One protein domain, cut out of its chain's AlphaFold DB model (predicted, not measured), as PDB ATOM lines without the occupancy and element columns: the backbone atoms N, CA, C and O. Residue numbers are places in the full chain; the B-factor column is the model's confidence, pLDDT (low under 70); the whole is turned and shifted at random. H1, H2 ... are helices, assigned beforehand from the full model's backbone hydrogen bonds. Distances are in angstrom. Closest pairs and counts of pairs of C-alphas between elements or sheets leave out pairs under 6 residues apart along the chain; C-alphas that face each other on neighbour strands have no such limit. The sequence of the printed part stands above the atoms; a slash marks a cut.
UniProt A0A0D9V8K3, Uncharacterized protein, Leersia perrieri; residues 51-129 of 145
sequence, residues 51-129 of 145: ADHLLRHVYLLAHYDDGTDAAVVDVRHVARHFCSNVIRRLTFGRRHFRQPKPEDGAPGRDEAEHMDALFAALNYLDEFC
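This is residues 51 to 129 of the 145 residues of an uncharacterized protein of Leersia perrieri (UniProt A0A0D9V8K3). Three helices make a loose, elongated group: H2 stands between the other two, with the first residues of H1 on one side of it and the first half of H3 meeting it nearly at a right angle on another. Residues 64 to 69 of the link from H1 to H2 stick out at one end, and residues 120 to 129, of which 120 to 126 belong to H3, stick out at the other. The printed part has 79 residues with three named helices, H1, H2 and H3 in that order, and no named strand; the class is all helix. It is only just loose, close to compact, with a radius of gyration of the C-alphas of 14.2 A, and spans 47 by 29 by 20 A.

H2, residues 75 to 92, touches H3, residues 109 to 126, about perpendicular at 83 degrees. H2 touches H3 with residues 80 to 84 alone, and H3 touches H2 with residues 112 to 115 alone; their closest C-alphas are those of Ser 84 and Met 115, 6.2 A apart. H1, residues 51 to 63, only just touches H2, with 3 pairs of C-alphas within 8 A, through residues 51 to 54 of H1 and 78 to 82 of H2 alone. Their closest C-alphas are those of Leu 54 and Phe 82, 6.7 A apart. H1 and H2 form a helical hairpin, running opposite ways at a shallow tilt of 34 degrees, only just short of steep. H1 and H3 are apart. In H1, H2 and H3 every O i to N i+4 pair is within hydrogen-bond range.

H2 measures 25.2 A from first to last C-alpha, H3 25.7 A and H1 18.3 A. C-alpha 51, where H1 begins, is at (171.958, 156.162, 117.481), C-alpha 75, where H2 begins, at (174.643, 142.845, 119.302), and C-alpha 126, where H3 ends, at (195.176, 144.582, 121.581).

The two C-alphas farthest apart, those of Gly 67 and Cys 129, are 47.7 A apart. The printed part has no cut. Both links are long, with 11 residues from H1 to H2 and 16 from H2 to H3. The mean pLDDT of the printed part is 80.8, and it is under 70 at residues 65 to 70, 103 to 104 and 126 to 129.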
ATOM      1  N   ALA A  51     172.877 156.863 116.589       92.00
ATOM      2  CA  ALA A  51     171.958 156.162 117.481       92.00
ATOM      3  C   ALA A  51     170.550 156.076 116.874       92.00
ATOM      4  O   ALA A  51     169.956 155.000 116.883       92.00
ATOM      5  N   ASP A  52     170.058 157.155 116.256       91.38
ATOM      6  CA  ASP A  52     168.761 157.152 115.568       91.38
ATOM      7  C   ASP A  52     168.735 156.141 114.404       91.38
ATOM      8  O   ASP A  52     167.770 155.389 114.234       91.38
ATOM      9  N   HIS A  53     169.825 156.055 113.627       88.19
ATOM     10  CA  HIS A  53     169.955 155.057 112.555       88.19
ATOM     11  C   HIS A  53     170.025 153.628 113.103       88.19
ATOM     12  O   HIS A  53     169.423 152.722 112.527       88.19
ATOM     13  N   LEU A  54     170.737 153.424 114.215       89.38
ATOM     14  CA  LEU A  54     170.862 152.126 114.871       89.38
ATOM     15  C   LEU A  54     169.504 151.615 115.354       89.38
ATOM     16  O   LEU A  54     169.151 150.470 115.087       89.38
ATOM     17  N   LEU A  55     168.731 152.475 116.020       89.81
ATOM     18  CA  LEU A  55     167.396 152.145 116.515       89.81
ATOM     19  C   LEU A  55     166.455 151.785 115.369       89.81
ATOM     20  O   LEU A  55     165.751 150.781 115.452       89.81
ATOM     21  N   ARG A  56     166.487 152.555 114.274       88.00
ATOM     22  CA  ARG A  56     165.714 152.235 113.070       88.00
ATOM     23  C   ARG A  56     166.111 150.879 112.488       88.00
ATOM     24  O   ARG A  56     165.231 150.096 112.151       88.00
ATOM     25  N   HIS A  57     167.406 150.590 112.390       85.06
ATOM     26  CA  HIS A  57     167.901 149.326 111.848       85.06
ATOM     27  C   HIS A  57     167.495 148.125 112.717       85.06
ATOM     28  O   HIS A  57     166.978 147.140 112.199       85.06
ATOM     29  N   VAL A  58     167.649 148.228 114.043       87.75
ATOM     30  CA  VAL A  58     167.233 147.185 114.997       87.75
ATOM     31  C   VAL A  58     165.720 146.978 114.972       87.75
ATOM     32  O   VAL A  58     165.261 145.840 114.985       87.75
ATOM     33  N   TYR A  59     164.937 148.057 114.886       86.56
ATOM     34  CA  TYR A  59     163.484 147.973 114.735       86.56
ATOM     35  C   TYR A  59     163.087 147.234 113.452       86.56
ATOM     36  O   TYR A  59     162.220 146.368 113.486       86.56
ATOM     37  N   LEU A  60     163.744 147.540 112.327       84.94
ATOM     38  CA  LEU A  60     163.494 146.857 111.057       84.94
ATOM     39  C   LEU A  60     163.877 145.376 111.126       84.94
ATOM     40  O   LEU A  60     163.071 144.546 110.723       84.94
ATOM     41  N   LEU A  61     165.036 145.037 111.698       82.56
ATOM     42  CA  LEU A  61     165.443 143.648 111.950       82.56
ATOM     43  C   LEU A  61     164.406 142.894 112.791       82.56
ATOM     44  O   LEU A  61     164.083 141.751 112.494       82.56
ATOM     45  N   ALA A  62     163.848 143.553 113.808       81.19
ATOM     46  CA  ALA A  62     162.850 142.970 114.696       81.19
ATOM     47  C   ALA A  62     161.446 142.829 114.080       81.19
ATOM     48  O   ALA A  62     160.582 142.192 114.682       81.19
ATOM     49  N   HIS A  63     161.175 143.458 112.934       76.12
ATOM     50  CA  HIS A  63     159.842 143.492 112.312       76.12
ATOM     51  C   HIS A  63     159.786 142.915 110.897       76.12
ATOM     52  O   HIS A  63     158.689 142.682 110.397       76.12
ATOM     53  N   TYR A  64     160.931 142.677 110.258       70.44
ATOM     54  CA  TYR A  64     161.015 141.973 108.976       70.44
ATOM     55  C   TYR A  64     161.115 140.448 109.117       70.44
ATOM     56  O   TYR A  64     161.122 139.763 108.098       70.44
ATOM     57  N   ASP A  65     161.192 139.918 110.343       63.06
ATOM     58  CA  ASP A  65     161.266 138.474 110.561       63.06
ATOM     59  C   ASP A  65     159.895 137.821 110.301       63.06
ATOM     60  O   ASP A  65     158.894 138.149 110.947       63.06
ATOM     61  N   ASP A  66     159.842 136.936 109.302       57.22
ATOM     62  CA  ASP A  66     158.634 136.338 108.712       57.22
ATOM     63  C   ASP A  66     158.065 135.208 109.595       57.22
ATOM     64  O   ASP A  66     157.955 134.039 109.222       57.22
ATOM     65  N   GLY A  67     157.719 135.570 110.831       55.78
ATOM     66  CA  GLY A  67     156.686 134.894 111.610       55.78
ATOM     67  C   GLY A  67     156.997 133.506 112.172       55.78
ATOM     68  O   GLY A  67     156.048 132.832 112.573       55.78
ATOM     69  N   THR A  68     158.254 133.056 112.251       57.19
ATOM     70  CA  THR A  68     158.548 131.720 112.821       57.19
ATOM     71  C   THR A  68     159.694 131.622 113.826       57.19
ATOM     72  O   THR A  68     159.721 130.637 114.558       57.19
ATOM     73  N   ASP A  69     160.537 132.643 113.981       59.72
ATOM     74  CA  ASP A  69     161.517 132.711 115.068       59.72
ATOM     75  C   ASP A  69     161.534 134.112 115.693       59.72
ATOM     76  O   ASP A  69     161.114 135.098 115.088       59.72
ATOM     77  N   ALA A  70     161.935 134.206 116.960       65.06
ATOM     78  CA  ALA A  70     162.145 135.504 117.587       65.06
ATOM     79  C   ALA A  70     163.344 136.184 116.912       65.06
ATOM     80  O   ALA A  70     164.423 135.598 116.893       65.06
ATOM     81  N   ALA A  71     163.172 137.415 116.422       72.31
ATOM     82  CA  ALA A  71     164.223 138.152 115.726       72.31
ATOM     83  C   ALA A  71     165.543 138.171 116.515       72.31
ATOM     84  O   ALA A  71     165.674 138.834 117.551       72.31
ATOM     85  N   VAL A  72     166.535 137.432 116.016       82.12
ATOM     86  CA  VAL A  72     167.864 137.347 116.624       82.12
ATOM     87  C   VAL A  72     168.719 138.491 116.098       82.12
ATOM     88  O   VAL A  72     169.060 138.549 114.919       82.12
ATOM     89  N   VAL A  73     169.102 139.401 116.994       84.19
ATOM     90  CA  VAL A  73     169.977 140.531 116.668       84.19
ATOM     91  C   VAL A  73     171.386 140.257 117.183       84.19
ATOM     92  O   VAL A  73     171.605 140.126 118.389       84.19
ATOM     93  N   ASP A  74     172.365 140.228 116.279       87.44
ATOM     94  CA  ASP A  74     173.777 140.189 116.663       87.44
ATOM     95  C   ASP A  74     174.208 141.552 117.232       87.44
ATOM     96  O   ASP A  74     174.547 142.495 116.511       87.44
ATOM     97  N   VAL A  75     174.229 141.643 118.563       89.62
ATOM     98  CA  VAL A  75     174.643 142.845 119.302       89.62
ATOM     99  C   VAL A  75     176.080 143.248 118.971       89.62
ATOM    100  O   VAL A  75     176.381 144.442 118.918       89.62
ATOM    101  N   ARG A  76     176.978 142.287 118.712       88.56
ATOM    102  CA  ARG A  76     178.367 142.586 118.341       88.56
ATOM    103  C   ARG A  76     178.401 143.275 116.987       88.56
ATOM    104  O   ARG A  76     179.080 144.291 116.856       88.56
ATOM    105  N   HIS A  77     177.669 142.757 116.006       85.94
ATOM    106  CA  HIS A  77     177.582 143.376 114.686       85.94
ATOM    107  C   HIS A  77     177.031 144.808 114.775       85.94
ATOM    108  O   HIS A  77     177.657 145.752 114.293       85.94
ATOM    109  N   VAL A  78     175.910 144.987 115.478       88.50
ATOM    110  CA  VAL A  78     175.238 146.284 115.649       88.50
ATOM    111  C   VAL A  78     176.135 147.299 116.379       88.50
ATOM    112  O   VAL A  78     176.265 148.442 115.935       88.50
ATOM    113  N   ALA A  79     176.832 146.888 117.443       89.94
ATOM    114  CA  ALA A  79     177.764 147.755 118.168       89.94
ATOM    115  C   ALA A  79     178.967 148.170 117.306       89.94
ATOM    116  O   ALA A  79     179.324 149.351 117.253       89.94
ATOM    117  N   ARG A  80     179.572 147.219 116.581       88.38
ATOM    118  CA  ARG A  80     180.690 147.501 115.668       88.38
ATOM    119  C   ARG A  80     180.277 148.452 114.551       88.38
ATOM    120  O   ARG A  80     181.038 149.364 114.215       88.38
ATOM    121  N   HIS A  81     179.069 148.279 114.022       87.50
ATOM    122  CA  HIS A  81     178.503 149.147 113.000       87.50
ATOM    123  C   HIS A  81     178.324 150.587 113.504       87.50
ATOM    124  O   HIS A  81     178.808 151.522 112.860       87.50
ATOM    125  N   PHE A  82     177.731 150.766 114.692       90.19
ATOM    126  CA  PHE A  82     177.589 152.075 115.338       90.19
ATOM    127  C   PHE A  82     178.946 152.773 115.510       90.19
ATOM    128  O   PHE A  82     179.145 153.887 115.019       90.19
ATOM    129  N   CYS A  83     179.912 152.104 116.151       88.56
ATOM    130  CA  CYS A  83     181.236 152.675 116.409       88.56
ATOM    131  C   CYS A  83     181.956 153.062 115.111       88.56
ATOM    132  O   CYS A  83     182.483 154.170 114.997       88.56
ATOM    133  N   SER A  84     181.935 152.180 114.112       87.94
ATOM    134  CA  SER A  84     182.627 152.407 112.839       87.94
ATOM    135  C   SER A  84     182.030 153.570 112.055       87.94
ATOM    136  O   SER A  84     182.763 154.328 111.422       87.94
ATOM    137  N   ASN A  85     180.711 153.754 112.106       88.88
ATOM    138  CA  ASN A  85     180.056 154.868 111.427       88.88
ATOM    139  C   ASN A  85     180.288 156.206 112.123       88.88
ATOM    140  O   ASN A  85     180.463 157.214 111.436       88.88
ATOM    141  N   VAL A  86     180.350 156.226 113.459       89.62
ATOM    142  CA  VAL A  86     180.773 157.420 114.203       89.62
ATOM    143  C   VAL A  86     182.201 157.797 113.806       89.62
ATOM    144  O   VAL A  86     182.431 158.938 113.413       89.62
ATOM    145  N   ILE A  87     183.137 156.841 113.809       86.19
ATOM    146  CA  ILE A  87     184.530 157.074 113.393       86.19
ATOM    147  C   ILE A  87     184.586 157.577 111.944       86.19
ATOM    148  O   ILE A  87     185.154 158.634 111.691       86.19
ATOM    149  N   ARG A  88     183.916 156.909 110.996       87.81
ATOM    150  CA  ARG A  88     183.860 157.346 109.588       87.81
ATOM    151  C   ARG A  88     183.314 158.758 109.419       87.81
ATOM    152  O   ARG A  88     183.869 159.527 108.634       87.81
ATOM    153  N   ARG A  89     182.249 159.121 110.139       87.88
ATOM    154  CA  ARG A  89     181.702 160.482 110.082       87.88
ATOM    155  C   ARG A  89     182.707 161.517 110.555       87.88
ATOM    156  O   ARG A  89     182.772 162.588 109.970       87.88
ATOM    157  N   LEU A  90     183.491 161.196 111.574       84.19
ATOM    158  CA  LEU A  90     184.492 162.110 112.112       84.19
ATOM    159  C   LEU A  90     185.717 162.214 111.204       84.19
ATOM    160  O   LEU A  90     186.234 163.306 111.007       84.19
ATOM    161  N   THR A  91     186.160 161.100 110.619       83.19
ATOM    162  CA  THR A  91     187.365 161.062 109.781       83.19
ATOM    163  C   THR A  91     187.107 161.545 108.353       83.19
ATOM    164  O   THR A  91     187.929 162.255 107.783       83.19
ATOM    165  N   PHE A  92     185.974 161.168 107.756       85.00
ATOM    166  CA  PHE A  92     185.676 161.423 106.341       85.00
ATOM    167  C   PHE A  92     184.497 162.376 106.119       85.00
ATOM    168  O   PHE A  92     184.196 162.712 104.972       85.00
ATOM    169  N   GLY A  93     183.781 162.778 107.175       86.69
ATOM    170  CA  GLY A  93     182.576 163.606 107.052       86.69
ATOM    171  C   GLY A  93     181.401 162.888 106.382       86.69
ATOM    172  O   GLY A  93     180.450 163.535 105.947       86.69
ATOM    173  N   ARG A  94     181.465 161.559 106.223       85.31
ATOM    174  CA  ARG A  94     180.478 160.765 105.476       85.31
ATOM    175  C   ARG A  94     180.189 159.450 106.188       85.31
ATOM    176  O   ARG A  94     181.074 158.865 106.800       85.31
ATOM    177  N   ARG A  95     178.943 158.984 106.073       82.19
ATOM    178  CA  ARG A  95     178.493 157.689 106.613       82.19
ATOM    179  C   ARG A  95     178.743 156.528 105.650       82.19
ATOM    180  O   ARG A  95     179.112 155.450 106.093       82.19
ATOM    181  N   HIS A  96     178.564 156.775 104.353       85.62
ATOM    182  CA  HIS A  96     178.683 155.764 103.306       85.62
ATOM    183  C   HIS A  96     179.805 156.104 102.326       85.62
ATOM    184  O   HIS A  96     179.988 157.274 101.968       85.62
ATOM    185  N   PHE A  97     180.522 155.082 101.871       83.81
ATOM    186  CA  PHE A  97     181.549 155.186 100.843       83.81
ATOM    187  C   PHE A  97     180.944 155.307  99.444       83.81
ATOM    188  O   PHE A  97     181.489 156.032  98.608       83.81
ATOM    189  N   ARG A  98     179.810 154.641  99.189       81.69
ATOM    190  CA  ARG A  98     179.135 154.631  97.882       81.69
ATOM    191  C   ARG A  98     177.675 155.085  97.968       81.69
ATOM    192  O   ARG A  98     177.070 155.131  99.036       81.69
ATOM    193  N   GLN A  99     177.136 155.478  96.815       79.50
ATOM    194  CA  GLN A  99     175.711 155.730  96.584       79.50
ATOM    195  C   GLN A  99     175.177 154.665  95.606       79.50
ATOM    196  O   GLN A  99     175.953 154.227  94.753       79.50
ATOM    197  N   PRO A 100     173.888 154.277  95.665       75.12
ATOM    198  CA  PRO A 100     172.843 154.767  96.570       75.12
ATOM    199  C   PRO A 100     172.994 154.244  98.005       75.12
ATOM    200  O   PRO A 100     173.676 153.255  98.255       75.12
ATOM    201  N   LYS A 101     172.383 154.957  98.956       75.00
ATOM    202  CA  LYS A 101     172.422 154.604 100.382       75.00
ATOM    203  C   LYS A 101     171.378 153.517 100.675       75.00
ATOM    204  O   LYS A 101     170.285 153.614 100.120       75.00
ATOM    205  N   PRO A 102     171.664 152.553 101.564       72.31
ATOM    206  CA  PRO A 102     170.649 151.636 102.078       72.31
ATOM    207  C   PRO A 102     169.522 152.406 102.786       72.31
ATOM    208  O   PRO A 102     169.792 153.317 103.573       72.31
ATOM    209  N   GLU A 103     168.262 152.070 102.504       68.75
ATOM    210  CA  GLU A 103     167.093 152.737 103.109       68.75
ATOM    211  C   GLU A 103     166.809 152.277 104.547       68.75
ATOM    212  O   GLU A 103     166.178 152.986 105.335       68.75
ATOM    213  N   ASP A 104     167.299 151.092 104.891       69.94
ATOM    214  CA  ASP A 104     167.155 150.408 106.177       69.94
ATOM    215  C   ASP A 104     168.194 150.848 107.224       69.94
ATOM    216  O   ASP A 104     168.177 150.383 108.364       69.94
ATOM    217  N   GLY A 105     169.104 151.754 106.849       71.12
ATOM    218  CA  GLY A 105     170.195 152.205 107.707       71.12
ATOM    219  C   GLY A 105     171.296 151.162 107.914       71.12
ATOM    220  O   GLY A 105     172.226 151.450 108.675       71.12
ATOM    221  N   ALA A 106     171.230 150.016 107.228       76.06
ATOM    222  CA  ALA A 106     172.217 148.949 107.305       76.06
ATOM    223  C   ALA A 106     173.594 149.401 106.778       76.06
ATOM    224  O   ALA A 106     173.689 150.356 105.990       76.06
ATOM    225  N   PRO A 107     174.680 148.728 107.197       77.75
ATOM    226  CA  PRO A 107     175.962 148.876 106.529       77.75
ATOM    227  C   PRO A 107     175.837 148.426 105.074       77.75
ATOM    228  O   PRO A 107     175.321 147.348 104.786       77.75
ATOM    229  N   GLY A 108     176.349 149.233 104.147       83.38
ATOM    230  CA  GLY A 108     176.611 148.738 102.803       83.38
ATOM    231  C   GLY A 108     177.813 147.789 102.814       83.38
ATOM    232  O   GLY A 108     178.525 147.637 103.813       83.38
ATOM    233  N   ARG A 109     178.051 147.133 101.678       83.75
ATOM    234  CA  ARG A 109     179.120 146.136 101.546       83.75
ATOM    235  C   ARG A 109     180.501 146.698 101.902       83.75
ATOM    236  O   ARG A 109     181.240 146.067 102.648       83.75
ATOM    237  N   ASP A 110     180.837 147.881 101.392       85.88
ATOM    238  CA  ASP A 110     182.144 148.494 101.657       85.88
ATOM    239  C   ASP A 110     182.281 148.913 103.121       85.88
ATOM    240  O   ASP A 110     183.368 148.870 103.697       85.88
ATOM    241  N   GLU A 111     181.180 149.338 103.743       86.81
ATOM    242  CA  GLU A 111     181.161 149.720 105.148       86.81
ATOM    243  C   GLU A 111     181.406 148.521 106.062       86.81
ATOM    244  O   GLU A 111     182.118 148.686 107.061       86.81
ATOM    245  N   ALA A 112     180.849 147.358 105.705       85.69
ATOM    246  CA  ALA A 112     181.061 146.083 106.379       85.69
ATOM    247  C   ALA A 112     182.500 145.578 106.196       85.69
ATOM    248  O   ALA A 112     183.176 145.335 107.192       85.69
ATOM    249  N   GLU A 113     183.021 145.536 104.962       88.06
ATOM    250  CA  GLU A 113     184.412 145.127 104.693       88.06
ATOM    251  C   GLU A 113     185.419 146.037 105.425       88.06
ATOM    252  O   GLU A 113     186.378 145.564 106.036       88.06
ATOM    253  N   HIS A 114     185.181 147.354 105.437       86.38
ATOM    254  CA  HIS A 114     186.014 148.295 106.189       86.38
ATOM    255  C   HIS A 114     185.920 148.088 107.707       86.38
ATOM    256  O   HIS A 114     186.925 148.230 108.398       86.38
ATOM    257  N   MET A 115     184.732 147.780 108.239       86.81
ATOM    258  CA  MET A 115     184.548 147.481 109.663       86.81
ATOM    259  C   MET A 115     185.310 146.212 110.050       86.81
ATOM    260  O   MET A 115     186.024 146.221 111.051       86.81
ATOM    261  N   ASP A 116     185.195 145.147 109.260       86.69
ATOM    262  CA  ASP A 116     185.892 143.888 109.522       86.69
ATOM    263  C   ASP A 116     187.409 144.084 109.489       86.69
ATOM    264  O   ASP A 116     188.105 143.641 110.402       86.69
ATOM    265  N   ALA A 117     187.918 144.835 108.508       88.69
ATOM    266  CA  ALA A 117     189.331 145.193 108.442       88.69
ATOM    267  C   ALA A 117     189.779 146.046 109.643       88.69
ATOM    268  O   ALA A 117     190.846 145.800 110.205       88.69
ATOM    269  N   LEU A 118     188.968 147.024 110.066       87.19
ATOM    270  CA  LEU A 118     189.267 147.882 111.213       87.19
ATOM    271  C   LEU A 118     189.317 147.082 112.518       87.19
ATOM    272  O   LEU A 118     190.276 147.211 113.271       87.19
ATOM    273  N   PHE A 119     188.317 146.241 112.789       83.75
ATOM    274  CA  PHE A 119     188.297 145.423 114.003       83.75
ATOM    275  C   PHE A 119     189.352 144.315 113.981       83.75
ATOM    276  O   PHE A 119     189.899 143.997 115.032       83.75
ATOM    277  N   ALA A 120     189.695 143.768 112.811       87.38
ATOM    278  CA  ALA A 120     190.837 142.868 112.684       87.38
ATOM    279  C   ALA A 120     192.148 143.590 113.029       87.38
ATOM    280  O   ALA A 120     192.932 143.078 113.820       87.38
ATOM    281  N   ALA A 121     192.363 144.801 112.504       85.62
ATOM    282  CA  ALA A 121     193.531 145.616 112.834       85.62
ATOM    283  C   ALA A 121     193.590 145.984 114.326       85.62
ATOM    284  O   ALA A 121     194.658 145.916 114.923       85.62
ATOM    285  N   LEU A 122     192.453 146.337 114.935       82.38
ATOM    286  CA  LEU A 122     192.369 146.633 116.367       82.38
ATOM    287  C   LEU A 122     192.672 145.408 117.232       82.38
ATOM    288  O   LEU A 122     193.360 145.558 118.231       82.38
ATOM    289  N   ASN A 123     192.231 144.210 116.838       80.44
ATOM    290  CA  ASN A 123     192.592 142.984 117.551       80.44
ATOM    291  C   ASN A 123     194.112 142.755 117.553       80.44
ATOM    292  O   ASN A 123     194.661 142.405 118.587       80.44
ATOM    293  N   TYR A 124     194.806 143.026 116.441       76.38
ATOM    294  CA  TYR A 124     196.274 142.956 116.421       76.38
ATOM    295  C   TYR A 124     196.943 144.017 117.306       76.38
ATOM    296  O   TYR A 124     198.072 143.820 117.732       76.38
ATOM    297  N   LEU A 125     196.287 145.156 117.563       70.12
ATOM    298  CA  LEU A 125     196.795 146.185 118.480       70.12
ATOM    299  C   LEU A 125     196.503 145.863 119.948       70.12
ATOM    300  O   LEU A 125     197.232 146.329 120.808       70.12
ATOM    301  N   ASP A 126     195.461 145.089 120.233       59.22
ATOM    302  CA  ASP A 126     195.176 144.582 121.581       59.22
ATOM    303  C   ASP A 126     196.184 143.493 121.997       59.22
ATOM    304  O   ASP A 126     196.459 143.311 123.175       59.22
ATOM    305  N   GLU A 127     196.807 142.823 121.019       62.78
ATOM    306  CA  GLU A 127     197.975 141.954 121.232       62.78
ATOM    307  C   GLU A 127     199.272 142.742 121.523       62.78
ATOM    308  O   GLU A 127     200.258 142.143 121.949       62.78
ATOM    309  N   PHE A 128     199.293 144.065 121.303       57.22
ATOM    310  CA  PHE A 128     200.400 144.937 121.709       57.22
ATOM    311  C   PHE A 128     200.172 145.432 123.134       57.22
ATOM    312  O   PHE A 128     199.198 146.144 123.396       57.22
ATOM    313  N   CYS A 129     201.106 145.167 124.046       61.97
ATOM    314  CA  CYS A 129     201.004 145.739 125.382       61.97
ATOM    315  C   CYS A 129     201.672 147.106 125.506       61.97
ATOM    316  O   CYS A 129     202.603 147.479 124.791       61.97
TER     317      CYS A 129